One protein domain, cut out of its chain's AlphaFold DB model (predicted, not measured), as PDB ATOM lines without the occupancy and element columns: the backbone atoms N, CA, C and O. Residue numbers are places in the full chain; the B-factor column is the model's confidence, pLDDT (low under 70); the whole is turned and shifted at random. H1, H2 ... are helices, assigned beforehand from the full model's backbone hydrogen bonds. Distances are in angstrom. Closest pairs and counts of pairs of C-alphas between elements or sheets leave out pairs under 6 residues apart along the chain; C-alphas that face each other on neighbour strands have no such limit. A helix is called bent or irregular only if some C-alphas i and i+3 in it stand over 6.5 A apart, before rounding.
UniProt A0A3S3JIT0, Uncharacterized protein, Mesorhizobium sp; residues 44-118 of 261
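Overview. This is residues 44 to 118 of the 261 residues of an uncharacterized protein of Mesorhizobium sp (UniProt A0A3S3JIT0). A helical hairpin of H2 and H3, with H1 as a long kinked arm of which residues 47 to 64 stick out free, makes a flat, open zigzag. The arm gives the whole much of its length. The printed part has 75 residues with three named helices, H1, H2 and H3 in that order, and no named strand; its class is all helix. It is extended, with a radius of gyration of the C-alphas of 18.1 A and spans of 49 by 30 by 16 A.

Arrangement. Begin at Gly 44: residues 44 to 64 stand free, of which 47 to 64 belong to H1, residues 47 to 68. Look near residue 62 for a kink of 58 degrees; H1 is irregular, but only just, with C-alphas 59 and 62 6.9 A apart. A tight link of 3 residues leads to H2, residues 72 to 92. H1 and H2 are near each other, with 6 pairs of C-alphas within 10 A. A short link of 7 residues leads on to H3, residues 100 to 116. H2 and H3 touch and form a helical hairpin; their closest C-alphas, those of Thr 85 and Val 106, are 5.7 A apart. They run opposite ways at a steep tilt of 36 degrees, only just past shallow. H1 and H3 are apart. Every O i to N i+4 pair is within hydrogen-bond range in H2 and H3, and 16 of 18 are in H1.

Along the chain. Find C-alpha 47 at (-16.729, 121.243, -15.718); from there H1 runs 28.0 A to Asn 68. H2 begins at C-alpha 72, at (1.586, 91.954, -4.835), and runs 30.3 A to Thr 92. H3 runs 24.2 A from Met 100 to C-alpha 116 at (8.326, 85.921, 11.057).

Size, cuts and confidence. The two C-alphas farthest apart, those of Ser 46 and Arg 116, are 52.2 A apart. The printed part has no cut and no long link. Mean pLDDT of the printed part is 89.8; look for values under 70 at residues 62 and 65.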
ATOM      1  N   GLY A  44     -11.336 127.006 -10.604       88.75
ATOM      2  CA  GLY A  44     -11.273 127.781 -11.846       88.75
ATOM      3  C   GLY A  44     -11.216 126.929 -13.124       88.75
ATOM      4  O   GLY A  44     -11.003 127.464 -14.214       88.75
ATOM      5  N   LYS A  45     -11.376 125.602 -13.027       86.62
ATOM      6  CA  LYS A  45     -11.350 124.677 -14.172       86.62
ATOM      7  C   LYS A  45     -12.755 124.487 -14.717       86.62
ATOM      8  O   LYS A  45     -13.707 124.432 -13.952       86.62
ATOM      9  N   SER A  46     -12.904 124.316 -16.029       93.19
ATOM     10  CA  SER A  46     -14.225 124.030 -16.610       93.19
ATOM     11  C   SER A  46     -14.749 122.661 -16.164       93.19
ATOM     12  O   SER A  46     -13.977 121.710 -16.012       93.19
ATOM     13  N   VAL A  47     -16.073 122.523 -16.049       93.75
ATOM     14  CA  VAL A  47     -16.729 121.243 -15.718       93.75
ATOM     15  C   VAL A  47     -16.259 120.102 -16.626       93.75
ATOM     16  O   VAL A  47     -15.977 119.010 -16.145       93.75
ATOM     17  N   SER A  48     -16.089 120.354 -17.926       89.69
ATOM     18  CA  SER A  48     -15.592 119.344 -18.868       89.69
ATOM     19  C   SER A  48     -14.180 118.853 -18.530       89.69
ATOM     20  O   SER A  48     -13.894 117.670 -18.691       89.69
ATOM     21  N   GLN A  49     -13.292 119.734 -18.055       86.81
ATOM     22  CA  GLN A  49     -11.946 119.346 -17.610       86.81
ATOM     23  C   GLN A  49     -11.994 118.542 -16.309       86.81
ATOM     24  O   GLN A  49     -11.264 117.563 -16.179       86.81
ATOM     25  N   ILE A  50     -12.863 118.919 -15.366       89.94
ATOM     26  CA  ILE A  50     -13.055 118.183 -14.108       89.94
ATOM     27  C   ILE A  50     -13.573 116.771 -14.383       89.94
ATOM     28  O   ILE A  50     -13.022 115.809 -13.851       89.94
ATOM     29  N   VAL A  51     -14.591 116.640 -15.239       93.38
ATOM     30  CA  VAL A  51     -15.168 115.344 -15.624       93.38
ATOM     31  C   VAL A  51     -14.118 114.462 -16.286       93.38
ATOM     32  O   VAL A  51     -13.964 113.310 -15.893       93.38
ATOM     33  N   GLU A  52     -13.367 114.987 -17.256       89.19
ATOM     34  CA  GLU A  52     -12.307 114.212 -17.901       89.19
ATOM     35  C   GLU A  52     -11.238 113.769 -16.903       89.19
ATOM     36  O   GLU A  52     -10.858 112.600 -16.911       89.19
ATOM     37  N   ARG A  53     -10.774 114.673 -16.031       87.31
ATOM     38  CA  ARG A  53      -9.787 114.342 -15.003       87.31
ATOM     39  C   ARG A  53     -10.300 113.219 -14.102       87.31
ATOM     40  O   ARG A  53      -9.611 112.220 -13.966       87.31
ATOM     41  N   ARG A  54     -11.517 113.335 -13.558       88.75
ATOM     42  CA  ARG A  54     -12.106 112.311 -12.675       88.75
ATOM     43  C   ARG A  54     -12.311 110.969 -13.381       88.75
ATOM     44  O   ARG A  54     -12.093 109.921 -12.784       88.75
ATOM     45  N   LEU A  55     -12.722 110.983 -14.652       91.00
ATOM     46  CA  LEU A  55     -12.845 109.760 -15.452       91.00
ATOM     47  C   LEU A  55     -11.481 109.119 -15.702       91.00
ATOM     48  O   LEU A  55     -11.338 107.912 -15.578       91.00
ATOM     49  N   ARG A  56     -10.468 109.915 -16.037       85.00
ATOM     50  CA  ARG A  56      -9.100 109.423 -16.199       85.00
ATOM     51  C   ARG A  56      -8.586 108.818 -14.897       85.00
ATOM     52  O   ARG A  56      -8.114 107.688 -14.908       85.00
ATOM     53  N   GLU A  57      -8.750 109.534 -13.787       79.69
ATOM     54  CA  GLU A  57      -8.392 109.074 -12.445       79.69
ATOM     55  C   GLU A  57      -9.060 107.736 -12.110       79.69
ATOM     56  O   GLU A  57      -8.377 106.859 -11.598       79.69
ATOM     57  N   SER A  58     -10.333 107.516 -12.461       82.06
ATOM     58  CA  SER A  58     -11.014 106.246 -12.157       82.06
ATOM     59  C   SER A  58     -10.479 105.050 -12.953       82.06
ATOM     60  O   SER A  58     -10.431 103.934 -12.438       82.06
ATOM     61  N   PHE A  59     -10.025 105.256 -14.194       82.12
ATOM     62  CA  PHE A  59      -9.334 104.207 -14.959       82.12
ATOM     63  C   PHE A  59      -7.885 104.016 -14.515       82.12
ATOM     64  O   PHE A  59      -7.311 102.935 -14.672       82.12
ATOM     65  N   GLU A  60      -7.274 105.072 -13.991       81.50
ATOM     66  CA  GLU A  60      -5.909 105.039 -13.503       81.50
ATOM     67  C   GLU A  60      -5.805 104.581 -12.055       81.50
ATOM     68  O   GLU A  60      -4.718 104.186 -11.673       81.50
ATOM     69  N   GLU A  61      -6.880 104.556 -11.271       74.06
ATOM     70  CA  GLU A  61      -6.846 104.256  -9.837       74.06
ATOM     71  C   GLU A  61      -6.230 102.888  -9.542       74.06
ATOM     72  O   GLU A  61      -5.315 102.787  -8.731       74.06
ATOM     73  N   GLN A  62      -6.629 101.836 -10.264       69.94
ATOM     74  CA  GLN A  62      -6.000 100.517 -10.125       69.94
ATOM     75  C   GLN A  62      -4.524 100.544 -10.516       69.94
ATOM     76  O   GLN A  62      -3.685  99.986  -9.812       69.94
ATOM     77  N   LYS A  63      -4.189 101.235 -11.611       76.56
ATOM     78  CA  LYS A  63      -2.798 101.416 -12.040       76.56
ATOM     79  C   LYS A  63      -2.015 102.266 -11.048       76.56
ATOM     80  O   LYS A  63      -0.815 102.092 -10.937       76.56
ATOM     81  N   ARG A  64      -2.661 103.199 -10.354       73.00
ATOM     82  CA  ARG A  64      -2.079 104.081  -9.347       73.00
ATOM     83  C   ARG A  64      -1.845 103.305  -8.065       73.00
ATOM     84  O   ARG A  64      -0.746 103.349  -7.556       73.00
ATOM     85  N   MET A  65      -2.798 102.497  -7.610       67.25
ATOM     86  CA  MET A  65      -2.577 101.553  -6.515       67.25
ATOM     87  C   MET A  65      -1.455 100.566  -6.847       67.25
ATOM     88  O   MET A  65      -0.626 100.275  -5.996       67.25
ATOM     89  N   GLN A  66      -1.390 100.077  -8.086       73.56
ATOM     90  CA  GLN A  66      -0.324  99.182  -8.533       73.56
ATOM     91  C   GLN A  66       1.033  99.894  -8.666       73.56
ATOM     92  O   GLN A  66       2.053  99.288  -8.361       73.56
ATOM     93  N   ARG A  67       1.050 101.171  -9.071       75.88
ATOM     94  CA  ARG A  67       2.245 102.029  -9.069       75.88
ATOM     95  C   ARG A  67       2.719 102.320  -7.640       75.88
ATOM     96  O   ARG A  67       3.885 102.113  -7.349       75.88
ATOM     97  N   ASN A  68       1.807 102.712  -6.754       76.12
ATOM     98  CA  ASN A  68       2.110 103.200  -5.409       76.12
ATOM     99  C   ASN A  68       2.436 102.073  -4.422       76.12
ATOM    100  O   ASN A  68       3.400 102.169  -3.677       76.12
ATOM    101  N   LEU A  69       1.634 101.004  -4.394       76.38
ATOM    102  CA  LEU A  69       1.864  99.857  -3.503       76.38
ATOM    103  C   LEU A  69       2.767  98.797  -4.146       76.38
ATOM    104  O   LEU A  69       3.123  97.824  -3.494       76.38
ATOM    105  N   GLY A  70       3.120  98.954  -5.422       84.25
ATOM    106  CA  GLY A  70       4.060  98.086  -6.119       84.25
ATOM    107  C   GLY A  70       3.567  96.649  -6.330       84.25
ATOM    108  O   GLY A  70       2.438  96.389  -6.766       84.25
ATOM    109  N   LYS A  71       4.476  95.699  -6.083       86.62
ATOM    110  CA  LYS A  71       4.280  94.257  -6.302       86.62
ATOM    111  C   LYS A  71       3.278  93.670  -5.300       86.62
ATOM    112  O   LYS A  71       3.080  94.196  -4.209       86.62
ATOM    113  N   ASP A  72       2.677  92.531  -5.637       84.94
ATOM    114  CA  ASP A  72       1.586  91.954  -4.835       84.94
ATOM    115  C   ASP A  72       1.989  91.572  -3.399       84.94
ATOM    116  O   ASP A  72       1.174  91.701  -2.489       84.94
ATOM    117  N   HIS A  73       3.252  91.205  -3.154       88.31
ATOM    118  CA  HIS A  73       3.743  90.952  -1.793       88.31
ATOM    119  C   HIS A  73       3.797  92.223  -0.927       88.31
ATOM    120  O   HIS A  73       3.537  92.154   0.271       88.31
ATOM    121  N   VAL A  74       4.070  93.391  -1.519       89.88
ATOM    122  CA  VAL A  74       4.059  94.677  -0.800       89.88
ATOM    123  C   VAL A  74       2.624  95.063  -0.442       89.88
ATOM    124  O   VAL A  74       2.357  95.471   0.687       89.88
ATOM    125  N   LYS A  75       1.668  94.842  -1.354       85.00
ATOM    126  CA  LYS A  75       0.233  95.023  -1.063       85.00
ATOM    127  C   LYS A  75      -0.238  94.113   0.070       85.00
ATOM    128  O   LYS A  75      -0.980  94.559   0.939       85.00
ATOM    129  N   ALA A  76       0.197  92.851   0.064       87.38
ATOM    130  CA  ALA A  76      -0.123  91.904   1.124       87.38
ATOM    131  C   ALA A  76       0.429  92.372   2.481       87.38
ATOM    132  O   ALA A  76      -0.300  92.341   3.470       87.38
ATOM    133  N   LEU A  77       1.669  92.878   2.515       92.31
ATOM    134  CA  LEU A  77       2.251  93.471   3.719       92.31
ATOM    135  C   LEU A  77       1.443  94.686   4.199       92.31
ATOM    136  O   LEU A  77       1.091  94.750   5.374       92.31
ATOM    137  N   ALA A  78       1.088  95.612   3.305       91.56
ATOM    138  CA  ALA A  78       0.287  96.787   3.651       91.56
ATOM    139  C   ALA A  78      -1.083  96.401   4.241       91.56
ATOM    140  O   ALA A  78      -1.496  96.940   5.267       91.56
ATOM    141  N   TYR A  79      -1.762  95.423   3.633       88.94
ATOM    142  CA  TYR A  79      -3.026  94.893   4.145       88.94
ATOM    143  C   TYR A  79      -2.863  94.253   5.529       88.94
ATOM    144  O   TYR A  79      -3.678  94.487   6.421       88.94
ATOM    145  N   LEU A  80      -1.800  93.472   5.727       91.81
ATOM    146  CA  LEU A  80      -1.512  92.815   6.998       91.81
ATOM    147  C   LEU A  80      -1.257  93.834   8.116       91.81
ATOM    148  O   LEU A  80      -1.823  93.697   9.200       91.81
ATOM    149  N   VAL A  81      -0.471  94.879   7.838       95.75
ATOM    150  CA  VAL A  81      -0.239  95.996   8.766       95.75
ATOM    151  C   VAL A  81      -1.558  96.674   9.128       95.75
ATOM    152  O   VAL A  81      -1.870  96.786  10.311       95.75
ATOM    153  N   ALA A  82      -2.373  97.042   8.134       94.12
ATOM    154  CA  ALA A  82      -3.675  97.661   8.375       94.12
ATOM    155  C   ALA A  82      -4.588  96.768   9.234       94.12
ATOM    156  O   ALA A  82      -5.194  97.236  10.194       94.12
ATOM    157  N   HIS A  83      -4.647  95.466   8.939       93.56
ATOM    158  CA  HIS A  83      -5.458  94.514   9.693       93.56
ATOM    159  C   HIS A  83      -5.010  94.387  11.159       93.56
ATOM    160  O   HIS A  83      -5.852  94.376  12.061       93.56
ATOM    161  N   MET A  84      -3.699  94.311  11.415       97.56
ATOM    162  CA  MET A  84      -3.156  94.257  12.777       97.56
ATOM    163  C   MET A  84      -3.460  95.531  13.557       97.56
ATOM    164  O   MET A  84      -3.929  95.437  14.691       97.56
ATOM    165  N   THR A  85      -3.251  96.696  12.942       97.19
ATOM    166  CA  THR A  85      -3.563  97.994  13.545       97.19
ATOM    167  C   THR A  85      -5.026  98.050  13.974       97.19
ATOM    168  O   THR A  85      -5.298  98.238  15.158       97.19
ATOM    169  N   THR A  86      -5.963  97.747  13.069       95.12
ATOM    170  CA  THR A  86      -7.402  97.738  13.375       95.12
ATOM    171  C   THR A  86      -7.749  96.786  14.519       95.12
ATOM    172  O   THR A  86      -8.544  97.122  15.399       95.12
ATOM    173  N   ARG A  87      -7.156  95.583  14.552       95.62
ATOM    174  CA  ARG A  87      -7.395  94.635  15.652       95.62
ATOM    175  C   ARG A  87      -6.866  95.158  16.982       95.62
ATOM    176  O   ARG A  87      -7.563  95.027  17.985       95.62
ATOM    177  N   ILE A  88      -5.677  95.750  17.002       97.38
ATOM    178  CA  ILE A  88      -5.078  96.294  18.223       97.38
ATOM    179  C   ILE A  88      -5.914  97.456  18.756       97.38
ATOM    180  O   ILE A  88      -6.299  97.410  19.920       97.38
ATOM    181  N   GLU A  89      -6.298  98.415  17.912       97.25
ATOM    182  CA  GLU A  89      -7.198  99.510  18.306       97.25
ATOM    183  C   GLU A  89      -8.539  98.982  18.834       97.25
ATOM    184  O   GLU A  89      -9.089  99.493  19.811       97.25
ATOM    185  N   SER A  90      -9.057  97.894  18.249       95.44
ATOM    186  CA  SER A  90     -10.284  97.261  18.741       95.44
ATOM    187  C   SER A  90     -10.137  96.667  20.149       95.44
ATOM    188  O   SER A  90     -11.125  96.635  20.890       95.44
ATOM    189  N   TYR A  91      -8.936  96.217  20.529       96.38
ATOM    190  CA  TYR A  91      -8.637  95.687  21.861       96.38
ATOM    191  C   TYR A  91      -8.340  96.795  22.870       96.38
ATOM    192  O   TYR A  91      -8.835  96.731  23.993       96.38
ATOM    193  N   THR A  92      -7.570  97.811  22.481       97.19
ATOM    194  CA  THR A  92      -7.169  98.908  23.374       97.19
ATOM    195  C   THR A  92      -8.234  99.991  23.509       97.19
ATOM    196  O   THR A  92      -8.200 100.752  24.471       97.19
ATOM    197  N   LYS A  93      -9.193 100.049  22.575       97.12
ATOM    198  CA  LYS A  93     -10.212 101.106  22.465       97.12
ATOM    199  C   LYS A  93      -9.614 102.507  22.291       97.12
ATOM    200  O   LYS A  93     -10.264 103.491  22.631       97.12
ATOM    201  N   ALA A  94      -8.406 102.598  21.742       94.62
ATOM    202  CA  ALA A  94      -7.714 103.853  21.477       94.62
ATOM    203  C   ALA A  94      -7.098 103.844  20.073       94.62
ATOM    204  O   ALA A  94      -6.802 102.776  19.536       94.62
ATOM    205  N   ARG A  95      -6.909 105.031  19.479       93.56
ATOM    206  CA  ARG A  95      -6.255 105.174  18.171       93.56
ATOM    207  C   ARG A  95      -4.737 105.057  18.316       93.56
ATOM    208  O   ARG A  95      -4.146 105.682  19.198       93.56
ATOM    209  N   TRP A  96      -4.081 104.315  17.428       96.31
ATOM    210  CA  TRP A  96      -2.647 104.009  17.535       96.31
ATOM    211  C   TRP A  96      -1.742 105.243  17.444       96.31
ATOM    212  O   TRP A  96      -0.645 105.249  17.994       96.31
ATOM    213  N   HIS A  97      -2.183 106.287  16.745       93.81
ATOM    214  CA  HIS A  97      -1.428 107.528  16.574       93.81
ATOM    215  C   HIS A  97      -1.722 108.570  17.672       93.81
ATOM    216  O   HIS A  97      -1.089 109.620  17.687       93.81
ATOM    217  N   GLN A  98      -2.667 108.293  18.583       94.00
ATOM    218  CA  GLN A  98      -3.050 109.185  19.690       94.00
ATOM    219  C   GLN A  98      -2.699 108.612  21.071       94.00
ATOM    220  O   GLN A  98      -2.536 109.371  22.021       94.00
ATOM    221  N   ASP A  99      -2.566 107.289  21.197       96.50
ATOM    222  CA  ASP A  99      -2.231 106.613  22.451       96.50
ATOM    223  C   ASP A  99      -0.891 105.869  22.361       96.50
ATOM    224  O   ASP A  99      -0.685 105.015  21.498       96.50
ATOM    225  N   MET A 100       0.016 106.155  23.299       96.44
ATOM    226  CA  MET A 100       1.373 105.598  23.322       96.44
ATOM    227  C   MET A 100       1.384 104.080  23.544       96.44
ATOM    228  O   MET A 100       2.243 103.384  22.999       96.44
ATOM    229  N   PHE A 101       0.458 103.546  24.346       97.25
ATOM    230  CA  PHE A 101       0.389 102.103  24.573       97.25
ATOM    231  C   PHE A 101      -0.022 101.372  23.289       97.25
ATOM    232  O   PHE A 101       0.672 100.455  22.842       97.25
ATOM    233  N   THR A 102      -1.101 101.831  22.655       96.00
ATOM    234  CA  THR A 102      -1.605 101.312  21.381       96.00
ATOM    235  C   THR A 102      -0.557 101.459  20.280       96.00
ATOM    236  O   THR A 102      -0.315 100.504  19.543       96.00
ATOM    237  N   ASN A 103       0.138 102.598  20.216       97.50
ATOM    238  CA  ASN A 103       1.247 102.825  19.291       97.50
ATOM    239  C   ASN A 103       2.326 101.739  19.402       97.50
ATOM    240  O   ASN A 103       2.673 101.088  18.415       97.50
ATOM    241  N   ARG A 104       2.823 101.499  20.623       96.69
ATOM    242  CA  ARG A 104       3.862 100.492  20.887       96.69
ATOM    243  C   ARG A 104       3.385  99.080  20.571       96.69
ATOM    244  O   ARG A 104       4.165  98.285  20.050       96.69
ATOM    245  N   ALA A 105       2.121  98.772  20.855       96.69
ATOM    246  CA  ALA A 105       1.524  97.490  20.500       96.69
ATOM    247  C   ALA A 105       1.499  97.286  18.975       96.69
ATOM    248  O   ALA A 105       1.909  96.226  18.500       96.69
ATOM    249  N   VAL A 106       1.100  98.306  18.206       97.50
ATOM    250  CA  VAL A 106       1.130  98.276  16.733       97.50
ATOM    251  C   VAL A 106       2.557  98.099  16.218       97.50
ATOM    252  O   VAL A 106       2.810  97.174  15.449       97.50
ATOM    253  N   ALA A 107       3.507  98.910  16.689       96.19
ATOM    254  CA  ALA A 107       4.910  98.810  16.286       96.19
ATOM    255  C   ALA A 107       5.497  97.413  16.568       96.19
ATOM    256  O   ALA A 107       6.139  96.816  15.704       96.19
ATOM    257  N   SER A 108       5.218  96.853  17.750       96.75
ATOM    258  CA  SER A 108       5.665  95.510  18.136       96.75
ATOM    259  C   SER A 108       5.039  94.410  17.271       96.75
ATOM    260  O   SER A 108       5.737  93.476  16.865       96.75
ATOM    261  N   ALA A 109       3.750  94.523  16.934       96.94
ATOM    262  CA  ALA A 109       3.059  93.564  16.074       96.94
ATOM    263  C   ALA A 109       3.602  93.578  14.638       96.94
ATOM    264  O   ALA A 109       3.829  92.511  14.059       96.94
ATOM    265  N   ILE A 110       3.871  94.768  14.089       96.25
ATOM    266  CA  ILE A 110       4.506  94.931  12.776       96.25
ATOM    267  C   ILE A 110       5.897  94.291  12.789       96.25
ATOM    268  O   ILE A 110       6.165  93.422  11.960       96.25
ATOM    269  N   ALA A 111       6.747  94.650  13.756       93.81
ATOM    270  CA  ALA A 111       8.105  94.116  13.864       93.81
ATOM    271  C   ALA A 111       8.121  92.584  13.993       93.81
ATOM    272  O   ALA A 111       8.847  91.902  13.273       93.81
ATOM    273  N   THR A 112       7.263  92.028  14.854       94.12
ATOM    274  CA  THR A 112       7.141  90.573  15.051       94.12
ATOM    275  C   THR A 112       6.705  89.865  13.770       94.12
ATOM    276  O   THR A 112       7.225  88.804  13.430       94.12
ATOM    277  N   THR A 113       5.747  90.444  13.048       94.50
ATOM    278  CA  THR A 113       5.199  89.851  11.824       94.50
ATOM    279  C   THR A 113       6.212  89.875  10.689       94.50
ATOM    280  O   THR A 113       6.447  88.840  10.072       94.50
ATOM    281  N   VAL A 114       6.872  91.015  10.465       92.62
ATOM    282  CA  VAL A 114       7.953  91.126   9.476       92.62
ATOM    283  C   VAL A 114       9.088  90.159   9.817       92.62
ATOM    284  O   VAL A 114       9.551  89.437   8.937       92.62
ATOM    285  N   GLY A 115       9.465  90.056  11.096       90.94
ATOM    286  CA  GLY A 115      10.475  89.103  11.560       90.94
ATOM    287  C   GLY A 115      10.104  87.636  11.315       90.94
ATOM    288  O   GLY A 115      10.978  86.829  11.020       90.94
ATOM    289  N   ARG A 116       8.813  87.278  11.375       90.75
ATOM    290  CA  ARG A 116       8.326  85.921  11.057       90.75
ATOM    291  C   ARG A 116       8.213  85.630   9.564       90.75
ATOM    292  O   ARG A 116       8.239  84.467   9.185       90.75
ATOM    293  N   CYS A 117       8.071  86.654   8.728       89.25
ATOM    294  CA  CYS A 117       8.092  86.516   7.270       89.25
ATOM    295  C   CYS A 117       9.517  86.471   6.694       89.25
ATOM    296  O   CYS A 117       9.675  86.434   5.472       89.25
ATOM    297  N   ARG A 118      10.544  86.491   7.552       87.25
ATOM    298  CA  ARG A 118      11.940  86.320   7.156       87.25
ATOM    299  C   ARG A 118      12.108  84.970   6.435       87.25
ATOM    300  O   ARG A 118      11.546  83.979   6.899       87.25
TER     301      ARG A 118